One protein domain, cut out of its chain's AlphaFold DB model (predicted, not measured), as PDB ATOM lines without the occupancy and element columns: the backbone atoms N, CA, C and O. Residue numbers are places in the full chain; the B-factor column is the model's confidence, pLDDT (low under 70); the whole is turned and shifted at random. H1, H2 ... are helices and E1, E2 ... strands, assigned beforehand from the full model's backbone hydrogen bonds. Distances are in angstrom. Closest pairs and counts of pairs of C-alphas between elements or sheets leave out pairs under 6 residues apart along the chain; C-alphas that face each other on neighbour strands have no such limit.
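This is residues 4 to 90 of the 90 residues of an uncharacterized protein of Ruminococcus sp. AM18-44 (UniProt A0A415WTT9). A small three-stranded sheet, E1, E2 and E3, forms the middle of the domain, with helix H3 over one face and helix H1 over the other. H2 packs on H1 at a steep tilt and only grazes the sheet with its residues 33 to 37, while a long stretch with no named element, residues 14 to 25, joins these two helices. The printed part has 87 residues, with three named helices and three named strands in the order H1 H2 E1 E2 E3 H3; the sheet is antiparallel, in the order E1 - E2 - E3, and the class is mixed, helices and strands. The whole is compact and rounded, with a radius of gyration of the C-alphas of 12.5 A and spans of 35 by 30 by 21 A.

The sheet is made of E1, residues 42 to 49, 20.7 A long from first to last C-alpha; E2, residues 52 to 60, 25.7 A; and E3, residues 68 to 71, 10.6 A. E1 begins at C-alpha 42 (-42.884, 1.262, -5.212) and bends by 51 degrees at residue 46. H1, residues 4 to 13, is 14.2 A long and begins at C-alpha 4 (-54.981, -7.320, -1.970). H2, residues 26 to 39, is 20.9 A long. H3, residues 76 to 88, is 18.4 A long and ends at C-alpha 88 (-30.856, 7.835, -2.451).

E1, E2 and E3 form a meander, each strand the antiparallel neighbour of the one before. In the hairpin of E1 and E2, N 45 and O 56 are within hydrogen-bond range at 2.9 A, as are N 54 and O 47 at 2.9 A. In the hairpin of E2 and E3, N 71 and O 57 are within hydrogen-bond range at 2.8 A. H3 is over E1 and E2 at a height over the sheet of 9.2 A, and runs slantwise to the strands, at 37 degrees to E1 on the local plane; its closest C-alphas to E2 are those of Glu 79 and Met 55, 6.1 A apart. H1 is on the opposite face at a height over the sheet of 6.6 A, only just over E3, on which 3 of its 10 C-alphas fall, and runs along the strands, at 15 degrees to E3 on the local plane. The closest C-alphas of H1 and E3 are those of Thr 6 and Asp 69, 6.3 A apart. H1 and H2 touch, with the C-alphas of Ala 7 and Glu 30 closest at 5.6 A, at a steep tilt of 57 degrees, opposite ways. H3 is apart from H1 and from H2. Every O i to N i+4 pair is within hydrogen-bond range in H1 and H3, and 9 of 10 are in H2.

The two C-alphas farthest apart, those of Asp 51 and Arg 64, are 35.7 A apart. The printed part has no cut. The link from H1 to H2, 12 residues, is long; within it residues 18 to 19 pair with residues 22 to 23, antiparallel. The mean pLDDT of the printed part is 89.4, and residues 62 to 65 and 89 to 90 are under 70.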
ATOM      1  N   SER A   4     -54.397  -6.542  -3.064       93.12
ATOM      2  CA  SER A   4     -54.981  -7.320  -1.970       93.12
ATOM      3  C   SER A   4     -54.317  -8.694  -1.832       93.12
ATOM      4  O   SER A   4     -54.025  -9.120  -0.716       93.12
ATOM      5  N   GLU A   5     -54.015  -9.372  -2.944       94.19
ATOM      6  CA  GLU A   5     -53.286 -10.650  -2.931       94.19
ATOM      7  C   GLU A   5     -51.849 -10.481  -2.440       94.19
ATOM      8  O   GLU A   5     -51.407 -11.223  -1.565       94.19
ATOM      9  N   THR A   6     -51.145  -9.472  -2.954       94.06
ATOM     10  CA  THR A   6     -49.758  -9.165  -2.574       94.06
ATOM     11  C   THR A   6     -49.681  -8.816  -1.086       94.06
ATOM     12  O   THR A   6     -48.884  -9.382  -0.342       94.06
ATOM     13  N   ALA A   7     -50.584  -7.952  -0.610       94.56
ATOM     14  CA  ALA A   7     -50.687  -7.579   0.796       94.56
ATOM     15  C   ALA A   7     -50.999  -8.785   1.689       94.56
ATOM     16  O   ALA A   7     -50.414  -8.912   2.762       94.56
ATOM     17  N   LYS A   8     -51.882  -9.689   1.247       95.62
ATOM     18  CA  LYS A   8     -52.207 -10.920   1.975       95.62
ATOM     19  C   LYS A   8     -51.013 -11.864   2.070       95.62
ATOM     20  O   LYS A   8     -50.791 -12.422   3.139       95.62
ATOM     21  N   GLN A   9     -50.241 -12.035   0.997       95.38
ATOM     22  CA  GLN A   9     -49.035 -12.866   1.031       95.38
ATOM     23  C   GLN A   9     -47.999 -12.314   2.008       95.38
ATOM     24  O   GLN A   9     -47.585 -13.028   2.914       95.38
ATOM     25  N   ILE A  10     -47.666 -11.027   1.897       94.44
ATOM     26  CA  ILE A  10     -46.739 -10.355   2.818       94.44
ATOM     27  C   ILE A  10     -47.240 -10.460   4.264       94.44
ATOM     28  O   ILE A  10     -46.471 -10.780   5.164       94.44
ATOM     29  N   PHE A  11     -48.537 -10.235   4.499       94.44
ATOM     30  CA  PHE A  11     -49.124 -10.341   5.834       94.44
ATOM     31  C   PHE A  11     -49.004 -11.757   6.411       94.44
ATOM     32  O   PHE A  11     -48.680 -11.908   7.585       94.44
ATOM     33  N   ASN A  12     -49.220 -12.787   5.591       94.44
ATOM     34  CA  ASN A  12     -49.071 -14.184   6.000       94.44
ATOM     35  C   ASN A  12     -47.609 -14.575   6.267       94.44
ATOM     36  O   ASN A  12     -47.368 -15.440   7.103       94.44
ATOM     37  N   LEU A  13     -46.654 -13.958   5.566       94.00
ATOM     38  CA  LEU A  13     -45.224 -14.127   5.836       94.00
ATOM     39  C   LEU A  13     -44.806 -13.409   7.122       94.00
ATOM     40  O   LEU A  13     -43.934 -13.887   7.845       94.00
ATOM     41  N   SER A  14     -45.432 -12.267   7.416       93.25
ATOM     42  CA  SER A  14     -45.103 -11.475   8.594       93.25
ATOM     43  C   SER A  14     -45.477 -12.198   9.888       93.25
ATOM     44  O   SER A  14     -46.586 -12.714  10.057       93.25
ATOM     45  N   LEU A  15     -44.571 -12.179  10.857       92.62
ATOM     46  CA  LEU A  15     -44.806 -12.731  12.176       92.62
ATOM     47  C   LEU A  15     -45.897 -11.911  12.872       92.62
ATOM     48  O   LEU A  15     -45.692 -10.746  13.197       92.62
ATOM     49  N   ALA A  16     -47.069 -12.515  13.083       88.94
ATOM     50  CA  ALA A  16     -48.223 -11.916  13.766       88.94
ATOM     51  C   ALA A  16     -48.696 -10.546  13.218       88.94
ATOM     52  O   ALA A  16     -49.347  -9.790  13.948       88.94
ATOM     53  N   GLY A  17     -48.394 -10.229  11.953       89.88
ATOM     54  CA  GLY A  17     -48.758  -8.952  11.335       89.88
ATOM     55  C   GLY A  17     -47.797  -7.799  11.637       89.88
ATOM     56  O   GLY A  17     -48.200  -6.647  11.487       89.88
ATOM     57  N   TYR A  18     -46.573  -8.058  12.112       94.88
ATOM     58  CA  TYR A  18     -45.614  -6.991  12.419       94.88
ATOM     59  C   TYR A  18     -44.939  -6.429  11.159       94.88
ATOM     60  O   TYR A  18     -44.206  -7.129  10.458       94.88
ATOM     61  N   ILE A  19     -45.186  -5.142  10.910       94.31
ATOM     62  CA  ILE A  19     -44.724  -4.366   9.754       94.31
ATOM     63  C   ILE A  19     -44.302  -2.978  10.256       94.31
ATOM     64  O   ILE A  19     -45.038  -2.358  11.021       94.31
ATOM     65  N   ASN A  20     -43.134  -2.476   9.841       92.50
ATOM     66  CA  ASN A  20     -42.563  -1.200  10.308       92.50
ATOM     67  C   ASN A  20     -42.488  -1.093  11.844       92.50
ATOM     68  O   ASN A  20     -42.822  -0.064  12.424       92.50
ATOM     69  N   GLY A  21     -42.110  -2.183  12.521       92.19
ATOM     70  CA  GLY A  21     -42.077  -2.259  13.985       92.19
ATOM     71  C   GLY A  21     -43.444  -2.227  14.690       92.19
ATOM     72  O   GLY A  21     -43.495  -2.354  15.913       92.19
ATOM     73  N   GLU A  22     -44.551  -2.112  13.958       93.94
ATOM     74  CA  GLU A  22     -45.909  -2.012  14.490       93.94
ATOM     75  C   GLU A  22     -46.750  -3.245  14.141       93.94
ATOM     76  O   GLU A  22     -46.566  -3.885  13.108       93.94
ATOM     77  N   LYS A  23     -47.756  -3.552  14.968       94.88
ATOM     78  CA  LYS A  23     -48.720  -4.612  14.659       94.88
ATOM     79  C   LYS A  23     -49.804  -4.092  13.715       94.88
ATOM     80  O   LYS A  23     -50.638  -3.262  14.090       94.88
ATOM     81  N   PHE A  24     -49.803  -4.585  12.485       95.62
ATOM     82  CA  PHE A  24     -50.786  -4.248  11.465       95.62
ATOM     83  C   PHE A  24     -51.894  -5.306  11.414       95.62
ATOM     84  O   PHE A  24     -51.719  -6.462  11.790       95.62
ATOM     85  N   THR A  25     -53.068  -4.903  10.930       96.25
ATOM     86  CA  THR A  25     -54.071  -5.834  10.397       96.25
ATOM     87  C   THR A  25     -53.918  -5.894   8.881       96.25
ATOM     88  O   THR A  25     -53.430  -4.934   8.280       96.25
ATOM     89  N   LEU A  26     -54.393  -6.966   8.237       95.38
ATOM     90  CA  LEU A  26     -54.348  -7.078   6.774       95.38
ATOM     91  C   LEU A  26     -54.983  -5.858   6.084       95.38
ATOM     92  O   LEU A  26     -54.383  -5.265   5.194       95.38
ATOM     93  N   LYS A  27     -56.157  -5.416   6.554       95.94
ATOM     94  CA  LYS A  27     -56.847  -4.238   6.005       95.94
ATOM     95  C   LYS A  27     -56.040  -2.946   6.187       95.94
ATOM     96  O   LYS A  27     -56.028  -2.104   5.287       95.94
ATOM     97  N   ARG A  28     -55.362  -2.777   7.334       96.00
ATOM     98  CA  ARG A  28     -54.473  -1.626   7.583       96.00
ATOM     99  C   ARG A  28     -53.294  -1.650   6.616       96.00
ATOM    100  O   ARG A  28     -53.006  -0.619   6.017       96.00
ATOM    101  N   PHE A  29     -52.664  -2.809   6.423       95.69
ATOM    102  CA  PHE A  29     -51.544  -2.946   5.497       95.69
ATOM    103  C   PHE A  29     -51.955  -2.713   4.041       95.69
ATOM    104  O   PHE A  29     -51.294  -1.963   3.331       95.69
ATOM    105  N   GLU A  30     -53.093  -3.256   3.611       95.44
ATOM    106  CA  GLU A  30     -53.621  -3.006   2.269       95.44
ATOM    107  C   GLU A  30     -53.903  -1.512   2.042       95.44
ATOM    108  O   GLU A  30     -53.540  -0.953   1.008       95.44
ATOM    109  N   THR A  31     -54.508  -0.839   3.027       95.69
ATOM    110  CA  THR A  31     -54.767   0.610   2.966       95.69
ATOM    111  C   THR A  31     -53.463   1.406   2.901       95.69
ATOM    112  O   THR A  31     -53.353   2.345   2.112       95.69
ATOM    113  N   TYR A  32     -52.466   1.017   3.699       94.12
ATOM    114  CA  TYR A  32     -51.134   1.612   3.682       94.12
ATOM    115  C   TYR A  32     -50.483   1.472   2.298       94.12
ATOM    116  O   TYR A  32     -50.116   2.482   1.700       94.12
ATOM    117  N   ALA A  33     -50.452   0.259   1.737       93.56
ATOM    118  CA  ALA A  33     -49.893  -0.001   0.413       93.56
ATOM    119  C   ALA A  33     -50.600   0.814  -0.681       93.56
ATOM    120  O   ALA A  33     -49.942   1.466  -1.490       93.56
ATOM    121  N   ARG A  34     -51.941   0.864  -0.671       93.12
ATOM    122  CA  ARG A  34     -52.721   1.686  -1.615       93.12
ATOM    123  C   ARG A  34     -52.357   3.164  -1.535       93.12
ATOM    124  O   ARG A  34     -52.305   3.819  -2.568       93.12
ATOM    125  N   ASN A  35     -52.147   3.699  -0.336       93.69
ATOM    126  CA  ASN A  35     -51.803   5.106  -0.170       93.69
ATOM    127  C   ASN A  35     -50.377   5.407  -0.636       93.69
ATOM    128  O   ASN A  35     -50.189   6.389  -1.348       93.69
ATOM    129  N   MET A  36     -49.411   4.544  -0.320       92.94
ATOM    130  CA  MET A  36     -48.028   4.696  -0.790       92.94
ATOM    131  C   MET A  36     -47.937   4.610  -2.323       92.94
ATOM    132  O   MET A  36     -47.227   5.385  -2.956       92.94
ATOM    133  N   LEU A  37     -48.719   3.721  -2.942       89.75
ATOM    134  CA  LEU A  37     -48.696   3.493  -4.393       89.75
ATOM    135  C   LEU A  37     -49.505   4.514  -5.215       89.75
ATOM    136  O   LEU A  37     -49.602   4.397  -6.442       89.75
ATOM    137  N   LYS A  38     -50.118   5.508  -4.555       88.62
ATOM    138  CA  LYS A  38     -50.693   6.683  -5.231       88.62
ATOM    139  C   LYS A  38     -49.615   7.684  -5.635       88.62
ATOM    140  O   LYS A  38     -49.796   8.383  -6.624       88.62
ATOM    141  N   THR A  39     -48.540   7.776  -4.855       86.50
ATOM    142  CA  THR A  39     -47.483   8.781  -5.031       86.50
ATOM    143  C   THR A  39     -46.191   8.196  -5.594       86.50
ATOM    144  O   THR A  39     -45.372   8.949  -6.111       86.50
ATOM    145  N   ALA A  40     -46.012   6.873  -5.537       87.44
ATOM    146  CA  ALA A  40     -44.844   6.181  -6.071       87.44
ATOM    147  C   ALA A  40     -45.220   4.837  -6.712       87.44
ATOM    148  O   ALA A  40     -46.210   4.215  -6.340       87.44
ATOM    149  N   ASP A  41     -44.396   4.341  -7.637       89.62
ATOM    150  CA  ASP A  41     -44.569   2.995  -8.211       89.62
ATOM    151  C   ASP A  41     -44.102   1.875  -7.267       89.62
ATOM    152  O   ASP A  41     -44.371   0.700  -7.498       89.62
ATOM    153  N   SER A  42     -43.396   2.219  -6.190       92.19
ATOM    154  CA  SER A  42     -42.884   1.262  -5.212       92.19
ATOM    155  C   SER A  42     -42.654   1.930  -3.866       92.19
ATOM    156  O   SER A  42     -42.339   3.119  -3.829       92.19
ATOM    157  N   PHE A  43     -42.673   1.157  -2.786       93.44
ATOM    158  CA  PHE A  43     -42.212   1.598  -1.472       93.44
ATOM    159  C   PHE A  43     -41.435   0.489  -0.762       93.44
ATOM    160  O   PHE A  43     -41.644  -0.698  -1.012       93.44
ATOM    161  N   ILE A  44     -40.531   0.895   0.125       94.00
ATOM    162  CA  ILE A  44     -39.758   0.000   0.990       94.00
ATOM    163  C   ILE A  44     -40.385   0.041   2.384       94.00
ATOM    164  O   ILE A  44     -40.845   1.091   2.833       94.00
ATOM    165  N   PHE A  45     -40.445  -1.107   3.048       94.31
ATOM    166  CA  PHE A  45     -41.008  -1.266   4.384       94.31
ATOM    167  C   PHE A  45     -40.241  -2.342   5.156       94.31
ATOM    168  O   PHE A  45     -39.586  -3.197   4.565       94.31
ATOM    169  N   GLU A  46     -40.322  -2.317   6.480       95.31
ATOM    170  CA  GLU A  46     -39.781  -3.372   7.334       95.31
ATOM    171  C   GLU A  46     -40.843  -4.455   7.558       95.31
ATOM    172  O   GLU A  46     -41.997  -4.155   7.873       95.31
ATOM    173  N   ILE A  47     -40.448  -5.719   7.447       95.19
ATOM    174  CA  ILE A  47     -41.256  -6.886   7.800       95.19
ATOM    175  C   ILE A  47     -40.547  -7.698   8.885       95.19
ATOM    176  O   ILE A  47     -39.345  -7.953   8.807       95.19
ATOM    177  N   CYS A  48     -41.296  -8.124   9.903       95.56
ATOM    178  CA  CYS A  48     -40.815  -9.118  10.859       95.56
ATOM    179  C   CYS A  48     -41.065 -10.522  10.305       95.56
ATOM    180  O   CYS A  48     -42.215 -10.907  10.115       95.56
ATOM    181  N   LEU A  49     -40.007 -11.295  10.107       93.69
ATOM    182  CA  LEU A  49     -40.023 -12.710   9.743       93.69
ATOM    183  C   LEU A  49     -39.529 -13.560  10.934       93.69
ATOM    184  O   LEU A  49     -39.042 -13.000  11.922       93.69
ATOM    185  N   PRO A  50     -39.657 -14.902  10.895       91.19
ATOM    186  CA  PRO A  50     -39.212 -15.767  11.994       91.19
ATOM    187  C   PRO A  50     -37.724 -15.637  12.357       91.19
ATOM    188  O   PRO A  50     -37.352 -15.876  13.502       91.19
ATOM    189  N   ASP A  51     -36.881 -15.261  11.398       90.88
ATOM    190  CA  ASP A  51     -35.432 -15.110  11.540       90.88
ATOM    191  C   ASP A  51     -34.991 -13.675  11.888       90.88
ATOM    192  O   ASP A  51     -33.820 -13.436  12.183       90.88
ATOM    193  N   GLY A  52     -35.915 -12.712  11.893       91.12
ATOM    194  CA  GLY A  52     -35.640 -11.339  12.293       91.12
ATOM    195  C   GLY A  52     -36.395 -10.296  11.480       91.12
ATOM    196  O   GLY A  52     -37.404 -10.566  10.836       91.12
ATOM    197  N   ARG A  53     -35.911  -9.056  11.548       93.38
ATOM    198  CA  ARG A  53     -36.472  -7.928  10.799       93.38
ATOM    199  C   ARG A  53     -35.712  -7.731   9.500       93.38
ATOM    200  O   ARG A  53     -34.479  -7.735   9.499       93.38
ATOM    201  N   TRP A  54     -36.463  -7.522   8.429       94.44
ATOM    202  CA  TRP A  54     -35.934  -7.366   7.084       94.44
ATOM    203  C   TRP A  54     -36.563  -6.168   6.392       94.44
ATOM    204  O   TRP A  54     -37.754  -5.907   6.545       94.44
ATOM    205  N   MET A  55     -35.763  -5.465   5.595       94.50
ATOM    206  CA  MET A  55     -36.289  -4.502   4.632       94.50
ATOM    207  C   MET A  55     -36.804  -5.243   3.404       94.50
ATOM    208  O   MET A  55     -36.064  -5.996   2.779       94.50
ATOM    209  N   ALA A  56     -38.060  -5.002   3.055       94.69
ATOM    210  CA  ALA A  56     -38.732  -5.547   1.889       94.69
ATOM    211  C   ALA A  56     -39.246  -4.413   0.998       94.69
ATOM    212  O   ALA A  56     -39.414  -3.272   1.433       94.69
ATOM    213  N   LYS A  57     -39.514  -4.728  -0.266       95.00
ATOM    214  CA  LYS A  57     -40.026  -3.772  -1.248       95.00
ATOM    215  C   LYS A  57     -41.342  -4.250  -1.816       95.00
ATOM    216  O   LYS A  57     -41.473  -5.406  -2.195       95.00
ATOM    217  N   PHE A  58     -42.293  -3.338  -1.919       94.50
ATOM    218  CA  PHE A  58     -43.554  -3.528  -2.619       94.50
ATOM    219  C   PHE A  58     -43.514  -2.684  -3.890       94.50
ATOM    220  O   PHE A  58     -43.228  -1.489  -3.807       94.50
ATOM    221  N   SER A  59     -43.796  -3.265  -5.057       92.88
ATOM    222  CA  SER A  59     -43.718  -2.555  -6.343       92.88
ATOM    223  C   SER A  59     -44.911  -2.847  -7.250       92.88
ATOM    224  O   SER A  59     -45.454  -3.949  -7.246       92.88
ATOM    225  N   ARG A  60     -45.303  -1.861  -8.060       90.62
ATOM    226  CA  ARG A  60     -46.201  -2.032  -9.207       90.62
ATOM    227  C   ARG A  60     -45.396  -2.543 -10.402       90.62
ATOM    228  O   ARG A  60     -44.366  -1.970 -10.763       90.62
ATOM    229  N   PHE A  61     -45.865  -3.611 -11.030       79.12
ATOM    230  CA  PHE A  61     -45.195  -4.265 -12.145       79.12
ATOM    231  C   PHE A  61     -45.594  -3.623 -13.484       79.12
ATOM    232  O   PHE A  61     -46.472  -4.094 -14.196       79.12
ATOM    233  N   GLY A  62     -44.929  -2.528 -13.852       63.00
ATOM    234  CA  GLY A  62     -45.099  -1.869 -15.152       63.00
ATOM    235  C   GLY A  62     -46.079  -0.690 -15.154       63.00
ATOM    236  O   GLY A  62     -47.019  -0.609 -14.371       63.00
ATOM    237  N   LYS A  63     -45.856   0.256 -16.079       59.03
ATOM    238  CA  LYS A  63     -46.506   1.587 -16.106       59.03
ATOM    239  C   LYS A  63     -48.020   1.591 -16.391       59.03
ATOM    240  O   LYS A  63     -48.629   2.656 -16.365       59.03
ATOM    241  N   ARG A  64     -48.621   0.447 -16.737       59.41
ATOM    242  CA  ARG A  64     -50.039   0.327 -17.140       59.41
ATOM    243  C   ARG A  64     -50.749  -0.906 -16.577       59.41
ATOM    244  O   ARG A  64     -51.869  -1.176 -16.996       59.41
ATOM    245  N   SER A  65     -50.112  -1.664 -15.688       64.56
ATOM    246  CA  SER A  65     -50.730  -2.859 -15.120       64.56
ATOM    247  C   SER A  65     -51.263  -2.565 -13.715       64.56
ATOM    248  O   SER A  65     -50.676  -1.793 -12.951       64.56
ATOM    249  N   ASP A  66     -52.360  -3.230 -13.365       76.25
ATOM    250  CA  ASP A  66     -52.818  -3.385 -11.981       76.25
ATOM    251  C   ASP A  66     -52.117  -4.568 -11.292       76.25
ATOM    252  O   ASP A  66     -52.647  -5.176 -10.357       76.25
ATOM    253  N   GLU A  67     -50.921  -4.920 -11.767       88.62
ATOM    254  CA  GLU A  67     -50.117  -5.988 -11.206       88.62
ATOM    255  C   GLU A  67     -49.101  -5.423 -10.223       88.62
ATOM    256  O   GLU A  67     -48.452  -4.401 -10.435       88.62
ATOM    257  N   TYR A  68     -48.970  -6.134  -9.121       91.94
ATOM    258  CA  TYR A  68     -48.117  -5.824  -8.001       91.94
ATOM    259  C   TYR A  68     -47.293  -7.055  -7.667       91.94
ATOM    260  O   TYR A  68     -47.725  -8.195  -7.900       91.94
ATOM    261  N   ASP A  69     -46.112  -6.780  -7.138       93.56
ATOM    262  CA  ASP A  69     -45.151  -7.770  -6.697       93.56
ATOM    263  C   ASP A  69     -44.399  -7.267  -5.461       93.56
ATOM    264  O   ASP A  69     -44.427  -6.074  -5.125       93.56
ATOM    265  N   TYR A  70     -43.736  -8.184  -4.770       93.81
ATOM    266  CA  TYR A  70     -42.917  -7.872  -3.615       93.81
ATOM    267  C   TYR A  70     -41.579  -8.593  -3.663       93.81
ATOM    268  O   TYR A  70     -41.444  -9.683  -4.203       93.81
ATOM    269  N   TYR A  71     -40.586  -7.965  -3.049       94.31
ATOM    270  CA  TYR A  71     -39.248  -8.506  -2.931       94.31
ATOM    271  C   TYR A  71     -38.829  -8.507  -1.464       94.31
ATOM    272  O   TYR A  71     -38.797  -7.453  -0.819       94.31
ATOM    273  N   ILE A  72     -38.525  -9.696  -0.947       93.38
ATOM    274  CA  ILE A  72     -37.889  -9.910   0.353       93.38
ATOM    275  C   ILE A  72     -36.474 -10.423   0.059       93.38
ATOM    276  O   ILE A  72     -36.345 -11.400  -0.674       93.38
ATOM    277  N   PRO A  73     -35.421  -9.774   0.579       92.31
ATOM    278  CA  PRO A  73     -34.048 -10.231   0.408       92.31
ATOM    279  C   PRO A  73     -33.811 -11.600   1.029       92.31
ATOM    280  O   PRO A  73     -34.220 -11.840   2.162       92.31
ATOM    281  N   ASP A  74     -33.034 -12.431   0.344       89.50
ATOM    282  CA  ASP A  74     -32.539 -13.698   0.888       89.50
ATOM    283  C   ASP A  74     -31.217 -13.505   1.656       89.50
ATOM    284  O   ASP A  74     -30.783 -14.369   2.415       89.50
ATOM    285  N   THR A  75     -30.539 -12.364   1.457       91.12
ATOM    286  CA  THR A  75     -29.211 -12.081   2.030       91.12
ATOM    287  C   THR A  75     -29.091 -10.665   2.589       91.12
ATOM    288  O   THR A  75     -29.752  -9.720   2.148       91.12
ATOM    289  N   LYS A  76     -28.167 -10.474   3.541       87.38
ATOM    290  CA  LYS A  76     -27.858  -9.146   4.101       87.38
ATOM    291  C   LYS A  76     -27.243  -8.181   3.089       87.38
ATOM    292  O   LYS A  76     -27.366  -6.972   3.257       87.38
ATOM    293  N   GLU A  77     -26.595  -8.681   2.044       88.62
ATOM    294  CA  GLU A  77     -26.039  -7.846   0.973       88.62
ATOM    295  C   GLU A  77     -27.142  -7.274   0.080       88.62
ATOM    296  O   GLU A  77     -27.146  -6.074  -0.192       88.62
ATOM    297  N   GLN A  78     -28.134  -8.089  -0.283       89.88
ATOM    298  CA  GLN A  78     -29.338  -7.619  -0.973       89.88
ATOM    299  C   GLN A  78     -30.133  -6.629  -0.108       89.88
ATOM    300  O   GLN A  78     -30.591  -5.596  -0.597       89.88
ATOM    301  N   GLU A  79     -30.231  -6.877   1.202       89.88
ATOM    302  CA  GLU A  79     -30.866  -5.936   2.132       89.88
ATOM    303  C   GLU A  79     -30.138  -4.574   2.164       89.88
ATOM    304  O   GLU A  79     -30.779  -3.524   2.241       89.88
ATOM    305  N   LYS A  80     -28.799  -4.557   2.068       88.56
ATOM    306  CA  LYS A  80     -28.023  -3.308   1.968       88.56
ATOM    307  C   LYS A  80     -28.336  -2.535   0.688       88.56
ATOM    308  O   LYS A  80     -28.438  -1.315   0.751       88.56
ATOM    309  N   GLN A  81     -28.523  -3.215  -0.445       86.94
ATOM    310  CA  GLN A  81     -28.890  -2.553  -1.704       86.94
ATOM    311  C   GLN A  81     -30.234  -1.824  -1.586       86.94
ATOM    312  O   GLN A  81     -30.343  -0.670  -1.989       86.94
ATOM    313  N   LEU A  82     -31.224  -2.443  -0.940       87.12
ATOM    314  CA  LEU A  82     -32.505  -1.798  -0.633       87.12
ATOM    315  C   LEU A  82     -32.362  -0.592   0.295       87.12
ATOM    316  O   LEU A  82     -33.000   0.435   0.079       87.12
ATOM    317  N   LYS A  83     -31.522  -0.695   1.331       84.81
ATOM    318  CA  LYS A  83     -31.252   0.429   2.241       84.81
ATOM    319  C   LYS A  83     -30.596   1.600   1.514       84.81
ATOM    320  O   LYS A  83     -30.954   2.742   1.780       84.81
ATOM    321  N   ASN A  84     -29.692   1.322   0.576       86.25
ATOM    322  CA  ASN A  84     -29.092   2.352  -0.269       86.25
ATOM    323  C   ASN A  84     -30.141   3.003  -1.180       86.25
ATOM    324  O   ASN A  84     -30.205   4.226  -1.221       86.25
ATOM    325  N   GLU A  85     -31.031   2.222  -1.804       84.69
ATOM    326  CA  GLU A  85     -32.134   2.770  -2.610       84.69
ATOM    327  C   GLU A  85     -33.045   3.695  -1.776       84.69
ATOM    328  O   GLU A  85     -33.493   4.733  -2.259       84.69
ATOM    329  N   LEU A  86     -33.317   3.339  -0.516       79.50
ATOM    330  CA  LEU A  86     -34.090   4.186   0.395       79.50
ATOM    331  C   LEU A  86     -33.367   5.510   0.702       79.50
ATOM    332  O   LEU A  86     -34.007   6.561   0.727       79.50
ATOM    333  N   LEU A  87     -32.050   5.457   0.922       77.44
ATOM    334  CA  LEU A  87     -31.211   6.626   1.201       77.44
ATOM    335  C   LEU A  87     -31.096   7.563  -0.007       77.44
ATOM    336  O   LEU A  87     -31.172   8.770   0.169       77.44
ATOM    337  N   GLU A  88     -30.955   7.030  -1.221       75.31
ATOM    338  CA  GLU A  88     -30.856   7.835  -2.451       75.31
ATOM    339  C   GLU A  88     -32.184   8.504  -2.846       75.31
ATOM    340  O   GLU A  88     -32.198   9.450  -3.633       75.31
ATOM    341  N   ARG A  89     -33.310   8.007  -2.319       61.25
ATOM    342  CA  ARG A  89     -34.656   8.560  -2.542       61.25
ATOM    343  C   ARG A  89     -35.106   9.552  -1.458       61.25
ATOM    344  O   ARG A  89     -36.195  10.106  -1.609       61.25
ATOM    345  N   SER A  90     -34.321   9.726  -0.389       53.72
ATOM    346  CA  SER A  90     -34.590  10.633   0.743       53.72
ATOM    347  C   SER A  90     -33.936  11.996   0.537       53.72
ATOM    348  O   SER A  90     -34.576  13.002   0.910       53.72
TER     349      SER A  90